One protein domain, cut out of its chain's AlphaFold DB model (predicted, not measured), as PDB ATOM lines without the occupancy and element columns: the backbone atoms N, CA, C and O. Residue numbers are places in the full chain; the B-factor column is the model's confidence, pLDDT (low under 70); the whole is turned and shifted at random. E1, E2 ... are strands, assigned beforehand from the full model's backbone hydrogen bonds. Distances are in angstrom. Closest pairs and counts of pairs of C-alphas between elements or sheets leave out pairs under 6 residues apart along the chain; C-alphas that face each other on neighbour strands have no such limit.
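AT A GLANCE: This is residues 881 to 998 of the 998 residues of an uncharacterized protein of Alteromonas sp. KUL42 (UniProt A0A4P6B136). Picture a long, flattened sandwich of strands, only partly face to face: the sheet E1 E3 E5 makes one layer, and over it lie the sheet E2 E9 E6 along most of its length and the small sheet E4 E7 E8 towards one end, with E6 running on into E7. The long link between E3 and E4 folds back on itself through a short pairing of residues 920 to 921 with 928 to 929. The printed part has 118 residues, with nine named strands, E1 to E9 in chain order, and no named helix; the class is all strand, though under half of the residues are in named strands. E1 E3 E5 and E4 E7 E8 are antiparallel, and E2 E9 E6 is mixed. The whole is compact, with a radius of gyration of the C-alphas of 15.0 A, yet elongated, spanning 51 by 31 by 19 A.

HOW THE PARTS SIT: Begin at E3, residues 909 to 918, the inner strand between E1, residues 881 to 886, and E5, residues 953 to 960. Look for N 884 and O 914 at 2.9 A, and N 913 and O 956 at 2.9 A, within hydrogen-bond range. In the next sheet E9, residues 992 to 997, is parallel to E2, residues 897 to 902, with N 900 and O 994 at 3.0 A, and antiparallel to E6, residues 966 to 971, with N 968 and O 995 at 2.9 A. These two sheets are face to face, 9.8 A centre to centre, with best planes 39 degrees apart; the closest C-alphas of E1 and E2 are those of Cys 883 and Cys 898, at 5.7 A. In the third sheet E7, residues 974 to 978, is antiparallel to E4, residues 936 to 940, with N 937 and O 977 at 2.9 A, and forms a hairpin with E8, residues 983 to 986, with N 976 and O 985 at 2.9 A. It faces E1 E3 E5 at 12.0 A, giving a stack of sheets, three sheets face to face in turn. E6 runs on into E7 at 21 degrees. E1 and E4 are apart.

IN THESE COORDINATES: Find C-alpha 909 at (159.793, 98.815, 153.693); from there E3 runs 30.1 A to C-alpha 918 at (160.503, 128.001, 146.548). E5 is 22.3 A long, E1 17.3 A, E6 17.1 A, E2 17.0 A and E9 16.4 A. E9 ends at C-alpha 997, (168.490, 103.415, 162.207).

THE WHOLE: The C-alphas farthest apart, those of Gly 905 and Thr 981, are 51.8 A apart. The printed part has no cut and ends at the chain's last residue, 998. The links E3 to E4 and E4 to E5 are long. The mean pLDDT of the printed part is 75.2; look for values under 70 at 34 residues, among them 902 to 909 and 959 to 967.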
ATOM      1  N   SER A 881     165.129 126.735 150.828       83.81
ATOM      2  CA  SER A 881     165.486 125.368 150.421       83.81
ATOM      3  C   SER A 881     165.413 124.401 151.598       83.81
ATOM      4  O   SER A 881     165.817 124.729 152.715       83.81
ATOM      5  N   GLY A 882     164.909 123.190 151.370       84.06
ATOM      6  CA  GLY A 882     164.738 122.225 152.453       84.06
ATOM      7  C   GLY A 882     164.274 120.851 152.006       84.06
ATOM      8  O   GLY A 882     164.130 120.573 150.810       84.06
ATOM      9  N   CYS A 883     164.054 119.983 152.991       85.62
ATOM     10  CA  CYS A 883     163.676 118.596 152.765       85.62
ATOM     11  C   CYS A 883     162.629 118.070 153.748       85.62
ATOM     12  O   CYS A 883     162.475 118.578 154.858       85.62
ATOM     13  N   SER A 884     161.914 117.036 153.315       86.25
ATOM     14  CA  SER A 884     160.926 116.275 154.082       86.25
ATOM     15  C   SER A 884     161.172 114.773 153.909       86.25
ATOM     16  O   SER A 884     161.716 114.324 152.893       86.25
ATOM     17  N   ILE A 885     160.805 113.981 154.920       83.94
ATOM     18  CA  ILE A 885     161.019 112.530 154.945       83.94
ATOM     19  C   ILE A 885     159.668 111.838 155.146       83.94
ATOM     20  O   ILE A 885     158.981 112.022 156.149       83.94
ATOM     21  N   PHE A 886     159.297 111.024 154.164       79.50
ATOM     22  CA  PHE A 886     158.072 110.241 154.147       79.50
ATOM     23  C   PHE A 886     158.391 108.780 154.460       79.50
ATOM     24  O   PHE A 886     158.924 108.053 153.621       79.50
ATOM     25  N   THR A 887     158.030 108.340 155.661       73.44
ATOM     26  CA  THR A 887     157.922 106.917 156.019       73.44
ATOM     27  C   THR A 887     156.475 106.632 156.441       73.44
ATOM     28  O   THR A 887     155.555 107.294 155.961       73.44
ATOM     29  N   THR A 888     156.234 105.682 157.349       65.12
ATOM     30  CA  THR A 888     154.941 105.554 158.048       65.12
ATOM     31  C   THR A 888     154.604 106.776 158.908       65.12
ATOM     32  O   THR A 888     153.440 106.969 159.256       65.12
ATOM     33  N   TYR A 889     155.592 107.627 159.203       61.94
ATOM     34  CA  TYR A 889     155.412 108.939 159.817       61.94
ATOM     35  C   TYR A 889     155.890 110.021 158.841       61.94
ATOM     36  O   TYR A 889     157.038 109.992 158.391       61.94
ATOM     37  N   GLN A 890     155.020 110.983 158.527       64.56
ATOM     38  CA  GLN A 890     155.393 112.176 157.765       64.56
ATOM     39  C   GLN A 890     156.161 113.148 158.665       64.56
ATOM     40  O   GLN A 890     155.675 113.497 159.742       64.56
ATOM     41  N   THR A 891     157.320 113.629 158.216       67.31
ATOM     42  CA  THR A 891     157.910 114.859 158.759       67.31
ATOM     43  C   THR A 891     157.513 116.059 157.889       67.31
ATOM     44  O   THR A 891     157.537 115.946 156.659       67.31
ATOM     45  N   PRO A 892     157.140 117.213 158.483       75.50
ATOM     46  CA  PRO A 892     157.019 118.469 157.742       75.50
ATOM     47  C   PRO A 892     158.332 118.822 157.034       75.50
ATOM     48  O   PRO A 892     159.402 118.361 157.445       75.50
ATOM     49  N   VAL A 893     158.271 119.662 155.995       81.75
ATOM     50  CA  VAL A 893     159.505 120.194 155.401       81.75
ATOM     51  C   VAL A 893     160.256 121.042 156.424       81.75
ATOM     52  O   VAL A 893     159.661 121.825 157.165       81.75
ATOM     53  N   SER A 894     161.571 120.872 156.458       82.38
ATOM     54  CA  SER A 894     162.478 121.635 157.306       82.38
ATOM     55  C   SER A 894     163.560 122.279 156.444       82.38
ATOM     56  O   SER A 894     164.084 121.660 155.510       82.38
ATOM     57  N   GLU A 895     163.861 123.541 156.734       81.25
ATOM     58  CA  GLU A 895     164.820 124.352 155.988       81.25
ATOM     59  C   GLU A 895     166.249 123.841 156.205       81.25
ATOM     60  O   GLU A 895     166.668 123.614 157.339       81.25
ATOM     61  N   SER A 896     167.006 123.661 155.118       76.75
ATOM     62  CA  SER A 896     168.404 123.181 155.069       76.75
ATOM     63  C   SER A 896     168.727 121.818 155.724       76.75
ATOM     64  O   SER A 896     169.728 121.199 155.365       76.75
ATOM     65  N   PHE A 897     167.918 121.301 156.648       82.31
ATOM     66  CA  PHE A 897     168.171 120.048 157.355       82.31
ATOM     67  C   PHE A 897     166.870 119.378 157.801       82.31
ATOM     68  O   PHE A 897     166.062 119.991 158.497       82.31
ATOM     69  N   CYS A 898     166.698 118.097 157.479       82.44
ATOM     70  CA  CYS A 898     165.616 117.259 157.990       82.44
ATOM     71  C   CYS A 898     166.180 115.922 158.498       82.44
ATOM     72  O   CYS A 898     167.116 115.372 157.919       82.44
ATOM     73  N   ALA A 899     165.624 115.376 159.583       82.56
ATOM     74  CA  ALA A 899     166.092 114.105 160.130       82.56
ATOM     75  C   ALA A 899     164.959 113.227 160.670       82.56
ATOM     76  O   ALA A 899     163.949 113.733 161.158       82.56
ATOM     77  N   GLN A 900     165.143 111.907 160.594       79.06
ATOM     78  CA  GLN A 900     164.212 110.924 161.148       79.06
ATOM     79  C   GLN A 900     164.969 109.717 161.722       79.06
ATOM     80  O   GLN A 900     165.835 109.139 161.062       79.06
ATOM     81  N   THR A 901     164.619 109.332 162.949       75.19
ATOM     82  CA  THR A 901     165.133 108.127 163.614       75.19
ATOM     83  C   THR A 901     164.124 106.990 163.477       75.19
ATOM     84  O   THR A 901     162.929 107.203 163.684       75.19
ATOM     85  N   ILE A 902     164.594 105.789 163.142       69.69
ATOM     86  CA  ILE A 902     163.779 104.584 162.953       69.69
ATOM     87  C   ILE A 902     164.325 103.483 163.882       69.69
ATOM     88  O   ILE A 902     165.495 103.123 163.742       69.69
ATOM     89  N   PRO A 903     163.530 102.945 164.825       63.31
ATOM     90  CA  PRO A 903     163.988 101.899 165.741       63.31
ATOM     91  C   PRO A 903     163.993 100.510 165.082       63.31
ATOM     92  O   PRO A 903     163.079 100.172 164.317       63.31
ATOM     93  N   VAL A 904     164.976  99.668 165.419       57.47
ATOM     94  CA  VAL A 904     165.025  98.262 164.989       57.47
ATOM     95  C   VAL A 904     163.755  97.507 165.388       57.47
ATOM     96  O   VAL A 904     163.254  97.605 166.505       57.47
ATOM     97  N   GLY A 905     163.210  96.754 164.430       57.94
ATOM     98  CA  GLY A 905     161.923  96.064 164.558       57.94
ATOM     99  C   GLY A 905     160.690  96.931 164.263       57.94
ATOM    100  O   GLY A 905     159.613  96.374 164.075       57.94
ATOM    101  N   GLY A 906     160.823  98.260 164.157       52.25
ATOM    102  CA  GLY A 906     159.692  99.163 163.911       52.25
ATOM    103  C   GLY A 906     159.172  99.188 162.467       52.25
ATOM    104  O   GLY A 906     157.997  99.475 162.252       52.25
ATOM    105  N   PHE A 907     160.019  98.904 161.469       55.66
ATOM    106  CA  PHE A 907     159.622  98.913 160.055       55.66
ATOM    107  C   PHE A 907     160.565  98.087 159.167       55.66
ATOM    108  O   PHE A 907     161.776  98.056 159.382       55.66
ATOM    109  N   SER A 908     160.016  97.491 158.109       55.47
ATOM    110  CA  SER A 908     160.763  97.045 156.931       55.47
ATOM    111  C   SER A 908     159.966  97.423 155.682       55.47
ATOM    112  O   SER A 908     158.807  97.043 155.526       55.47
ATOM    113  N   GLY A 909     160.550  98.244 154.806       64.06
ATOM    114  CA  GLY A 909     159.793  98.815 153.693       64.06
ATOM    115  C   GLY A 909     160.453 100.006 153.005       64.06
ATOM    116  O   GLY A 909     161.634 100.307 153.208       64.06
ATOM    117  N   ARG A 910     159.663 100.669 152.154       70.50
ATOM    118  CA  ARG A 910     160.056 101.866 151.399       70.50
ATOM    119  C   ARG A 910     159.609 103.139 152.111       70.50
ATOM    120  O   ARG A 910     158.497 103.200 152.626       70.50
ATOM    121  N   GLY A 911     160.452 104.159 152.043       74.50
ATOM    122  CA  GLY A 911     160.077 105.555 152.252       74.50
ATOM    123  C   GLY A 911     160.583 106.421 151.097       74.50
ATOM    124  O   GLY A 911     161.190 105.904 150.152       74.50
ATOM    125  N   THR A 912     160.413 107.735 151.208       83.31
ATOM    126  CA  THR A 912     160.912 108.716 150.234       83.31
ATOM    127  C   THR A 912     161.431 109.962 150.948       83.31
ATOM    128  O   THR A 912     160.739 110.525 151.790       83.31
ATOM    129  N   VAL A 913     162.622 110.430 150.581       84.25
ATOM    130  CA  VAL A 913     163.089 111.789 150.899       84.25
ATOM    131  C   VAL A 913     162.700 112.705 149.743       84.25
ATOM    132  O   VAL A 913     162.913 112.335 148.587       84.25
ATOM    133  N   ILE A 914     162.154 113.887 150.027       86.25
ATOM    134  CA  ILE A 914     161.888 114.921 149.018       86.25
ATOM    135  C   ILE A 914     162.683 116.177 149.368       86.25
ATOM    136  O   ILE A 914     162.611 116.671 150.489       86.25
ATOM    137  N   PHE A 915     163.415 116.705 148.390       87.00
ATOM    138  CA  PHE A 915     164.048 118.020 148.433       87.00
ATOM    139  C   PHE A 915     163.246 119.005 147.585       87.00
ATOM    140  O   PHE A 915     162.687 118.635 146.547       87.00
ATOM    141  N   SER A 916     163.181 120.256 148.026       86.56
ATOM    142  CA  SER A 916     162.319 121.283 147.437       86.56
ATOM    143  C   SER A 916     162.903 122.682 147.601       86.56
ATOM    144  O   SER A 916     163.704 122.920 148.511       86.56
ATOM    145  N   VAL A 917     162.498 123.593 146.714       86.00
ATOM    146  CA  VAL A 917     162.889 125.006 146.743       86.00
ATOM    147  C   VAL A 917     161.713 125.880 146.310       86.00
ATOM    148  O   VAL A 917     160.925 125.455 145.464       86.00
ATOM    149  N   GLY A 918     161.590 127.078 146.878       87.12
ATOM    150  CA  GLY A 918     160.503 128.001 146.548       87.12
ATOM    151  C   GLY A 918     160.444 129.242 147.434       87.12
ATOM    152  O   GLY A 918     161.189 129.351 148.404       87.12
ATOM    153  N   ASP A 919     159.542 130.161 147.095       85.06
ATOM    154  CA  ASP A 919     159.271 131.399 147.847       85.06
ATOM    155  C   ASP A 919     158.245 131.214 148.985       85.06
ATOM    156  O   ASP A 919     158.065 132.097 149.825       85.06
ATOM    157  N   ARG A 920     157.575 130.054 149.055       86.81
ATOM    158  CA  ARG A 920     156.605 129.742 150.112       86.81
ATOM    159  C   ARG A 920     156.569 128.265 150.494       86.81
ATOM    160  O   ARG A 920     157.008 127.387 149.754       86.81
ATOM    161  N   LEU A 921     155.958 127.992 151.644       85.62
ATOM    162  CA  LEU A 921     155.552 126.653 152.073       85.62
ATOM    163  C   LEU A 921     154.293 126.197 151.308       85.62
ATOM    164  O   LEU A 921     153.365 126.983 151.110       85.62
ATOM    165  N   SER A 922     154.236 124.927 150.905       84.75
ATOM    166  CA  SER A 922     153.037 124.326 150.310       84.75
ATOM    167  C   SER A 922     151.876 124.218 151.305       84.75
ATOM    168  O   SER A 922     152.074 124.054 152.507       84.75
ATOM    169  N   ALA A 923     150.637 124.220 150.803       81.56
ATOM    170  CA  ALA A 923     149.426 124.134 151.637       81.56
ATOM    171  C   ALA A 923     149.299 122.833 152.467       81.56
ATOM    172  O   ALA A 923     148.505 122.772 153.400       81.56
ATOM    173  N   ASP A 924     150.078 121.804 152.125       81.44
ATOM    174  CA  ASP A 924     150.187 120.526 152.839       81.44
ATOM    175  C   ASP A 924     151.377 120.470 153.830       81.44
ATOM    176  O   ASP A 924     151.535 119.481 154.540       81.44
ATOM    177  N   GLY A 925     152.221 121.510 153.892       81.88
ATOM    178  CA  GLY A 925     153.394 121.578 154.772       81.88
ATOM    179  C   GLY A 925     154.580 120.687 154.367       81.88
ATOM    180  O   GLY A 925     155.527 120.544 155.142       81.88
ATOM    181  N   THR A 926     154.547 120.059 153.184       81.31
ATOM    182  CA  THR A 926     155.505 119.002 152.801       81.31
ATOM    183  C   THR A 926     156.680 119.442 151.928       81.31
ATOM    184  O   THR A 926     157.629 118.669 151.771       81.31
ATOM    185  N   ARG A 927     156.638 120.643 151.339       85.75
ATOM    186  CA  ARG A 927     157.667 121.157 150.418       85.75
ATOM    187  C   ARG A 927     157.674 122.686 150.392       85.75
ATOM    188  O   ARG A 927     156.662 123.317 150.688       85.75
ATOM    189  N   TYR A 928     158.777 123.266 149.940       88.00
ATOM    190  CA  TYR A 928     158.757 124.615 149.383       88.00
ATOM    191  C   TYR A 928     158.274 124.584 147.925       88.00
ATOM    192  O   TYR A 928     158.497 123.608 147.203       88.00
ATOM    193  N   GLU A 929     157.575 125.632 147.506       87.50
ATOM    194  CA  GLU A 929     157.085 125.827 146.141       87.50
ATOM    195  C   GLU A 929     157.081 127.319 145.775       87.50
ATOM    196  O   GLU A 929     157.143 128.181 146.650       87.50
ATOM    197  N   PHE A 930     157.043 127.627 144.479       87.38
ATOM    198  CA  PHE A 930     157.042 129.002 143.977       87.38
ATOM    199  C   PHE A 930     155.617 129.528 143.775       87.38
ATOM    200  O   PHE A 930     154.746 128.809 143.277       87.38
ATOM    201  N   SER A 931     155.392 130.800 144.091       85.12
ATOM    202  CA  SER A 931     154.115 131.494 143.903       85.12
ATOM    203  C   SER A 931     153.811 131.778 142.430       85.12
ATOM    204  O   SER A 931     152.639 131.787 142.056       85.12
ATOM    205  N   ASN A 932     154.838 131.918 141.583       83.88
ATOM    206  CA  ASN A 932     154.708 131.835 140.124       83.88
ATOM    207  C   ASN A 932     155.752 130.871 139.520       83.88
ATOM    208  O   ASN A 932     156.830 131.306 139.120       83.88
ATOM    209  N   PRO A 933     155.459 129.560 139.406       80.88
ATOM    210  CA  PRO A 933     156.420 128.573 138.902       80.88
ATOM    211  C   PRO A 933     156.905 128.800 137.461       80.88
ATOM    212  O   PRO A 933     157.892 128.193 137.060       80.88
ATOM    213  N   ALA A 934     156.230 129.646 136.673       79.88
ATOM    214  CA  ALA A 934     156.618 129.945 135.295       79.88
ATOM    215  C   ALA A 934     157.872 130.836 135.182       79.88
ATOM    216  O   ALA A 934     158.506 130.845 134.127       79.88
ATOM    217  N   ASP A 935     158.249 131.543 136.252       84.62
ATOM    218  CA  ASP A 935     159.421 132.430 136.274       84.62
ATOM    219  C   ASP A 935     160.724 131.697 136.655       84.62
ATOM    220  O   ASP A 935     161.794 132.306 136.687       84.62
ATOM    221  N   TRP A 936     160.667 130.388 136.933       85.00
ATOM    222  CA  TRP A 936     161.749 129.650 137.590       85.00
ATOM    223  C   TRP A 936     162.112 128.338 136.891       85.00
ATOM    224  O   TRP A 936     161.263 127.489 136.626       85.00
ATOM    225  N   GLN A 937     163.409 128.125 136.662       86.56
ATOM    226  CA  GLN A 937     163.965 126.855 136.196       86.56
ATOM    227  C   GLN A 937     164.907 126.279 137.258       86.56
ATOM    228  O   GLN A 937     165.923 126.893 137.580       86.56
ATOM    229  N   ILE A 938     164.600 125.080 137.761       86.56
ATOM    230  CA  ILE A 938     165.414 124.373 138.758       86.56
ATOM    231  C   ILE A 938     166.000 123.097 138.152       86.56
ATOM    232  O   ILE A 938     165.297 122.299 137.525       86.56
ATOM    233  N   PHE A 939     167.302 122.913 138.359       85.50
ATOM    234  CA  PHE A 939     168.062 121.723 137.996       85.50
ATOM    235  C   PHE A 939     168.790 121.179 139.227       85.50
ATOM    236  O   PHE A 939     169.589 121.882 139.846       85.50
ATOM    237  N   PHE A 940     168.540 119.918 139.571       82.00
ATOM    238  CA  PHE A 940     169.239 119.225 140.649       82.00
ATOM    239  C   PHE A 940     170.449 118.478 140.081       82.00
ATOM    240  O   PHE A 940     170.288 117.537 139.295       82.00
ATOM    241  N   GLN A 941     171.659 118.904 140.465       76.25
ATOM    242  CA  GLN A 941     172.900 118.331 139.936       76.25
ATOM    243  C   GLN A 941     173.065 116.853 140.333       76.25
ATOM    244  O   GLN A 941     172.827 116.507 141.494       76.25
ATOM    245  N   PRO A 942     173.545 115.986 139.423       64.50
ATOM    246  CA  PRO A 942     173.811 114.587 139.735       64.50
ATOM    247  C   PRO A 942     174.933 114.429 140.764       64.50
ATOM    248  O   PRO A 942     176.046 114.924 140.585       64.50
ATOM    249  N   ASN A 943     174.649 113.674 141.826       61.53
ATOM    250  CA  ASN A 943     175.642 113.161 142.766       61.53
ATOM    251  C   ASN A 943     175.380 111.675 143.057       61.53
ATOM    252  O   ASN A 943     174.286 111.169 142.827       61.53
ATOM    253  N   ALA A 944     176.387 110.962 143.565       49.88
ATOM    254  CA  ALA A 944     176.354 109.501 143.689       49.88
ATOM    255  C   ALA A 944     175.424 108.943 144.797       49.88
ATOM    256  O   ALA A 944     175.446 107.739 145.047       49.88
ATOM    257  N   ALA A 945     174.642 109.787 145.481       55.94
ATOM    258  CA  ALA A 945     173.811 109.395 146.624       55.94
ATOM    259  C   ALA A 945     172.347 109.867 146.543       55.94
ATOM    260  O   ALA A 945     171.548 109.489 147.403       55.94
ATOM    261  N   THR A 946     171.985 110.696 145.558       63.12
ATOM    262  CA  THR A 946     170.721 111.451 145.580       63.12
ATOM    263  C   THR A 946     170.145 111.656 144.175       63.12
ATOM    264  O   THR A 946     170.855 111.554 143.176       63.12
ATOM    265  N   CYS A 947     168.847 111.948 144.111       68.62
ATOM    266  CA  CYS A 947     168.100 112.237 142.887       68.62
ATOM    267  C   CYS A 947     168.714 113.382 142.051       68.62
ATOM    268  O   CYS A 947     169.427 114.245 142.565       68.62
ATOM    269  N   SER A 948     168.422 113.398 140.745       72.50
ATOM    270  CA  SER A 948     168.894 114.432 139.814       72.50
ATOM    271  C   SER A 948     167.934 114.616 138.641       72.50
ATOM    272  O   SER A 948     167.180 113.698 138.311       72.50
ATOM    273  N   GLY A 949     167.950 115.799 138.020       71.25
ATOM    274  CA  GLY A 949     167.083 116.133 136.887       71.25
ATOM    275  C   GLY A 949     166.508 117.551 136.932       71.25
ATOM    276  O   GLY A 949     166.893 118.375 137.762       71.25
ATOM    277  N   LEU A 950     165.583 117.829 136.011       72.44
ATOM    278  CA  LEU A 950     164.794 119.064 135.959       72.44
ATOM    279  C   LEU A 950     163.463 118.858 136.693       72.44
ATOM    280  O   LEU A 950     162.756 117.891 136.414       72.44
ATOM    281  N   GLY A 951     163.106 119.775 137.592       71.19
ATOM    282  CA  GLY A 951     161.849 119.713 138.341       71.19
ATOM    283  C   GLY A 951     161.824 120.663 139.537       71.19
ATOM    284  O   GLY A 951     162.871 121.079 140.021       71.19
ATOM    285  N   LEU A 952     160.624 120.995 140.026       72.38
ATOM    286  CA  LEU A 952     160.439 121.842 141.218       72.38
ATOM    287  C   LEU A 952     160.832 121.120 142.524       72.38
ATOM    288  O   LEU A 952     161.134 121.754 143.532       72.38
ATOM    289  N   THR A 953     160.833 119.786 142.504       80.75
ATOM    290  CA  THR A 953     161.235 118.921 143.616       80.75
ATOM    291  C   THR A 953     162.112 117.776 143.118       80.75
ATOM    292  O   THR A 953     162.122 117.442 141.932       80.75
ATOM    293  N   CYS A 954     162.851 117.165 144.039       84.12
ATOM    294  CA  CYS A 954     163.750 116.045 143.786       84.12
ATOM    295  C   CYS A 954     163.452 114.951 144.816       84.12
ATOM    296  O   CYS A 954     163.647 115.167 146.013       84.12
ATOM    297  N   SER A 955     162.945 113.797 144.376       83.06
ATOM    298  CA  SER A 955     162.540 112.696 145.256       83.06
ATOM    299  C   SER A 955     163.485 111.495 145.156       83.06
ATOM    300  O   SER A 955     163.838 111.045 144.068       83.06
ATOM    301  N   GLN A 956     163.881 110.954 146.308       80.94
ATOM    302  CA  GLN A 956     164.752 109.786 146.424       80.94
ATOM    303  C   GLN A 956     164.074 108.706 147.272       80.94
ATOM    304  O   GLN A 956     163.863 108.885 148.473       80.94
ATOM    305  N   THR A 957     163.770 107.557 146.665       78.38
ATOM    306  CA  THR A 957     163.277 106.380 147.396       78.38
ATOM    307  C   THR A 957     164.367 105.839 148.318       78.38
ATOM    308  O   THR A 957     165.520 105.675 147.905       78.38
ATOM    309  N   ILE A 958     163.985 105.517 149.549       75.88
ATOM    310  CA  ILE A 958     164.833 104.904 150.575       75.88
ATOM    311  C   ILE A 958     164.312 103.504 150.916       75.88
ATOM    312  O   ILE A 958     163.107 103.250 150.893       75.88
ATOM    313  N   PHE A 959     165.228 102.594 151.237       69.38
ATOM    314  CA  PHE A 959     164.925 101.227 151.657       69.38
ATOM    315  C   PHE A 959     165.531 101.000 153.038       69.38
ATOM    316  O   PHE A 959     166.739 101.170 153.214       69.38
ATOM    317  N   VAL A 960     164.696 100.617 154.002       63.47
ATOM    318  CA  VAL A 960     165.112 100.344 155.383       63.47
ATOM    319  C   VAL A 960     164.904  98.858 155.657       63.47
ATOM    320  O   VAL A 960     163.810  98.332 155.443       63.47
ATOM    321  N   ASN A 961     165.963  98.174 156.090       61.50
ATOM    322  CA  ASN A 961     165.931  96.766 156.479       61.50
ATOM    323  C   ASN A 961     166.580  96.578 157.861       61.50
ATOM    324  O   ASN A 961     167.304  97.444 158.349       61.50
ATOM    325  N   SER A 962     166.325  95.431 158.486       56.75
ATOM    326  CA  SER A 962     166.785  95.109 159.842       56.75
ATOM    327  C   SER A 962     168.288  94.814 159.967       56.75
ATOM    328  O   SER A 962     168.753  94.589 161.080       56.75
ATOM    329  N   SER A 963     169.054  94.815 158.868       56.00
ATOM    330  CA  SER A 963     170.513  94.630 158.881       56.00
ATOM    331  C   SER A 963     171.313  95.932 158.737       56.00
ATOM    332  O   SER A 963     172.539  95.909 158.838       56.00
ATOM    333  N   LEU A 964     170.647  97.074 158.532       56.25
ATOM    334  CA  LEU A 964     171.272  98.394 158.444       56.25
ATOM    335  C   LEU A 964     171.237  99.115 159.799       56.25
ATOM    336  O   LEU A 964     170.352  99.928 160.029       56.25
ATOM    337  N   GLN A 965     172.221  98.876 160.667       59.47
ATOM    338  CA  GLN A 965     172.492  99.780 161.796       59.47
ATOM    339  C   GLN A 965     173.368 100.959 161.346       59.47
ATOM    340  O   GLN A 965     174.343 100.767 160.616       59.47
ATOM    341  N   GLY A 966     173.046 102.175 161.801       66.88
ATOM    342  CA  GLY A 966     173.829 103.387 161.528       66.88
ATOM    343  C   GLY A 966     173.026 104.515 160.876       66.88
ATOM    344  O   GLY A 966     171.798 104.530 160.911       66.88
ATOM    345  N   TYR A 967     173.730 105.488 160.290       66.75
ATOM    346  CA  TYR A 967     173.123 106.663 159.659       66.75
ATOM    347  C   TYR A 967     173.375 106.716 158.144       66.75
ATOM    348  O   TYR A 967     174.426 106.298 157.657       66.75
ATOM    349  N   ARG A 968     172.421 107.276 157.392       74.88
ATOM    350  CA  ARG A 968     172.590 107.693 155.989       74.88
ATOM    351  C   ARG A 968     172.297 109.181 155.844       74.88
ATOM    352  O   ARG A 968     171.418 109.703 156.524       74.88
ATOM    353  N   ILE A 969     173.019 109.830 154.934       75.62
ATOM    354  CA  ILE A 969     172.862 111.246 154.589       75.62
ATOM    355  C   ILE A 969     172.561 111.343 153.091       75.62
ATOM    356  O   ILE A 969     173.245 110.713 152.284       75.62
ATOM    357  N   TYR A 970     171.554 112.137 152.735       79.31
ATOM    358  CA  TYR A 970     171.145 112.446 151.365       79.31
ATOM    359  C   TYR A 970     171.223 113.963 151.166       79.31
ATOM    360  O   TYR A 970     170.731 114.699 152.018       79.31
ATOM    361  N   ASN A 971     171.822 114.438 150.069       76.31
ATOM    362  CA  ASN A 971     172.145 115.859 149.878       76.31
ATOM    363  C   ASN A 971     171.739 116.325 148.475       76.31
ATOM    364  O   ASN A 971     172.273 115.817 147.486       76.31
ATOM    365  N   ALA A 972     170.863 117.324 148.367       76.69
ATOM    366  CA  ALA A 972     170.481 117.887 147.071       76.69
ATOM    367  C   ALA A 972     171.284 119.148 146.717       76.69
ATOM    368  O   ALA A 972     171.581 119.968 147.581       76.69
ATOM    369  N   ARG A 973     171.594 119.304 145.424       77.69
ATOM    370  CA  ARG A 973     172.357 120.419 144.835       77.69
ATOM    371  C   ARG A 973     171.478 121.196 143.836       77.69
ATOM    372  O   ARG A 973     171.575 120.921 142.637       77.69
ATOM    373  N   PRO A 974     170.579 122.095 144.276       81.69
ATOM    374  CA  PRO A 974     169.742 122.860 143.359       81.69
ATOM    375  C   PRO A 974     170.519 124.022 142.719       81.69
ATOM    376  O   PRO A 974     171.096 124.867 143.408       81.69
ATOM    377  N   GLN A 975     170.485 124.087 141.389       84.62
ATOM    378  CA  GLN A 975     170.794 125.284 140.608       84.62
ATOM    379  C   GLN A 975     169.485 125.890 140.112       84.62
ATOM    380  O   GLN A 975     168.633 125.175 139.582       84.62
ATOM    381  N   ILE A 976     169.310 127.190 140.326       86.00
ATOM    382  CA  ILE A 976     168.016 127.866 140.236       86.00
ATOM    383  C   ILE A 976     168.191 129.116 139.391       86.00
ATOM    384  O   ILE A 976     168.893 130.049 139.781       86.00
ATOM    385  N   THR A 977     167.555 129.131 138.227       85.62
ATOM    386  CA  THR A 977     167.602 130.238 137.275       85.62
ATOM    387  C   THR A 977     166.271 130.973 137.284       85.62
ATOM    388  O   THR A 977     165.230 130.369 137.027       85.62
ATOM    389  N   HIS A 978     166.311 132.277 137.548       86.62
ATOM    390  CA  HIS A 978     165.152 133.152 137.413       86.62
ATOM    391  C   HIS A 978     165.029 133.575 135.943       86.62
ATOM    392  O   HIS A 978     165.831 134.365 135.434       86.62
ATOM    393  N   ILE A 979     164.055 133.002 135.239       80.25
ATOM    394  CA  ILE A 979     163.896 133.091 133.782       80.25
ATOM    395  C   ILE A 979     163.757 134.553 133.302       80.25
ATOM    396  O   ILE A 979     164.434 134.897 132.331       80.25
ATOM    397  N   PRO A 980     162.996 135.450 133.970       76.25
ATOM    398  CA  PRO A 980     162.883 136.851 133.553       76.25
ATOM    399  C   PRO A 980     164.179 137.674 133.636       76.25
ATOM    400  O   PRO A 980     164.327 138.630 132.877       76.25
ATOM    401  N   THR A 981     165.118 137.340 134.533       76.81
ATOM    402  CA  THR A 981     166.389 138.091 134.686       76.81
ATOM    403  C   THR A 981     167.616 137.351 134.158       76.81
ATOM    404  O   THR A 981     168.694 137.940 134.097       76.81
ATOM    405  N   GLY A 982     167.490 136.071 133.792       74.25
ATOM    406  CA  GLY A 982     168.592 135.239 133.299       74.25
ATOM    407  C   GLY A 982     169.701 134.968 134.324       74.25
ATOM    408  O   GLY A 982     170.752 134.443 133.962       74.25
ATOM    409  N   ARG A 983     169.496 135.331 135.596       78.88
ATOM    410  CA  ARG A 983     170.449 135.085 136.687       78.88
ATOM    411  C   ARG A 983     170.253 133.673 137.237       78.88
ATOM    412  O   ARG A 983     169.120 133.209 137.348       78.88
ATOM    413  N   THR A 984     171.347 133.030 137.643       81.94
ATOM    414  CA  THR A 984     171.345 131.698 138.263       81.94
ATOM    415  C   THR A 984     172.013 131.748 139.632       81.94
ATOM    416  O   THR A 984     173.156 132.189 139.741       81.94
ATOM    417  N   LEU A 985     171.325 131.248 140.658       80.44
ATOM    418  CA  LEU A 985     171.896 130.933 141.967       80.44
ATOM    419  C   LEU A 985     172.228 129.434 142.037       80.44
ATOM    420  O   LEU A 985     171.549 128.599 141.442       80.44
ATOM    421  N   SER A 986     173.277 129.077 142.774       73.88
ATOM    422  CA  SER A 986     173.554 127.699 143.199       73.88
ATOM    423  C   SER A 986     173.716 127.710 144.718       73.88
ATOM    424  O   SER A 986     174.480 128.523 145.228       73.88
ATOM    425  N   TYR A 987     172.986 126.856 145.440       65.75
ATOM    426  CA  TYR A 987     173.072 126.806 146.906       65.75
ATOM    427  C   TYR A 987     174.338 126.064 147.361       65.75
ATOM    428  O   TYR A 987     174.468 124.859 147.140       65.75
ATOM    429  N   ASP A 988     175.234 126.756 148.069       54.22
ATOM    430  CA  ASP A 988     176.334 126.115 148.807       54.22
ATOM    431  C   ASP A 988     175.824 125.395 150.072       54.22
ATOM    432  O   ASP A 988     176.303 124.309 150.423       54.22
ATOM    433  N   THR A 989     174.789 125.937 150.723       53.84
ATOM    434  CA  THR A 989     174.057 125.305 151.834       53.84
ATOM    435  C   THR A 989     173.071 124.256 151.312       53.84
ATOM    436  O   THR A 989     171.857 124.422 151.316       53.84
ATOM    437  N   ASN A 990     173.631 123.152 150.822       65.69
ATOM    438  CA  ASN A 990     172.896 122.001 150.302       65.69
ATOM    439  C   ASN A 990     171.944 121.425 151.374       65.69
ATOM    440  O   ASN A 990     172.453 120.998 152.415       65.69
ATOM    441  N   PRO A 991     170.616 121.341 151.143       65.94
ATOM    442  CA  PRO A 991     169.706 120.747 152.112       65.94
ATOM    443  C   PRO A 991     170.030 119.263 152.336       65.94
ATOM    444  O   PRO A 991     170.191 118.506 151.370       65.94
ATOM    445  N   GLN A 992     170.131 118.860 153.606       75.44
ATOM    446  CA  GLN A 992     170.567 117.521 154.022       75.44
ATOM    447  C   GLN A 992     169.446 116.744 154.717       75.44
ATOM    448  O   GLN A 992     168.873 117.219 155.696       75.44
ATOM    449  N   ALA A 993     169.181 115.520 154.262       74.81
ATOM    450  CA  ALA A 993     168.287 114.587 154.942       74.81
ATOM    451  C   ALA A 993     169.092 113.483 155.638       74.81
ATOM    452  O   ALA A 993     169.819 112.738 154.972       74.81
ATOM    453  N   VAL A 994     168.952 113.354 156.960       78.69
ATOM    454  CA  VAL A 994     169.667 112.353 157.771       78.69
ATOM    455  C   VAL A 994     168.700 111.314 158.329       78.69
ATOM    456  O   VAL A 994     167.751 111.638 159.040       78.69
ATOM    457  N   ILE A 995     168.964 110.044 158.044       73.88
ATOM    458  CA  ILE A 995     168.159 108.924 158.536       73.88
ATOM    459  C   ILE A 995     169.026 108.075 159.448       73.88
ATOM    460  O   ILE A 995     170.071 107.589 159.018       73.88
ATOM    461  N   VAL A 996     168.591 107.908 160.695       73.88
ATOM    462  CA  VAL A 996     169.292 107.120 161.714       73.88
ATOM    463  C   VAL A 996     168.478 105.866 162.000       73.88
ATOM    464  O   VAL A 996     167.328 105.962 162.417       73.88
ATOM    465  N   VAL A 997     169.072 104.695 161.797       67.06
ATOM    466  CA  VAL A 997     168.490 103.415 162.207       67.06
ATOM    467  C   VAL A 997     169.205 102.965 163.481       67.06
ATOM    468  O   VAL A 997     170.424 102.753 163.458       67.06
ATOM    469  N   GLN A 998     168.453 102.897 164.585       61.88
ATOM    470  CA  GLN A 998     168.926 102.512 165.924       61.88
ATOM    471  C   GLN A 998     168.521 101.076 166.238       61.88
ATOM    472  O   GLN A 998     167.293 100.869 166.348       61.88
TER     473      GLN A 998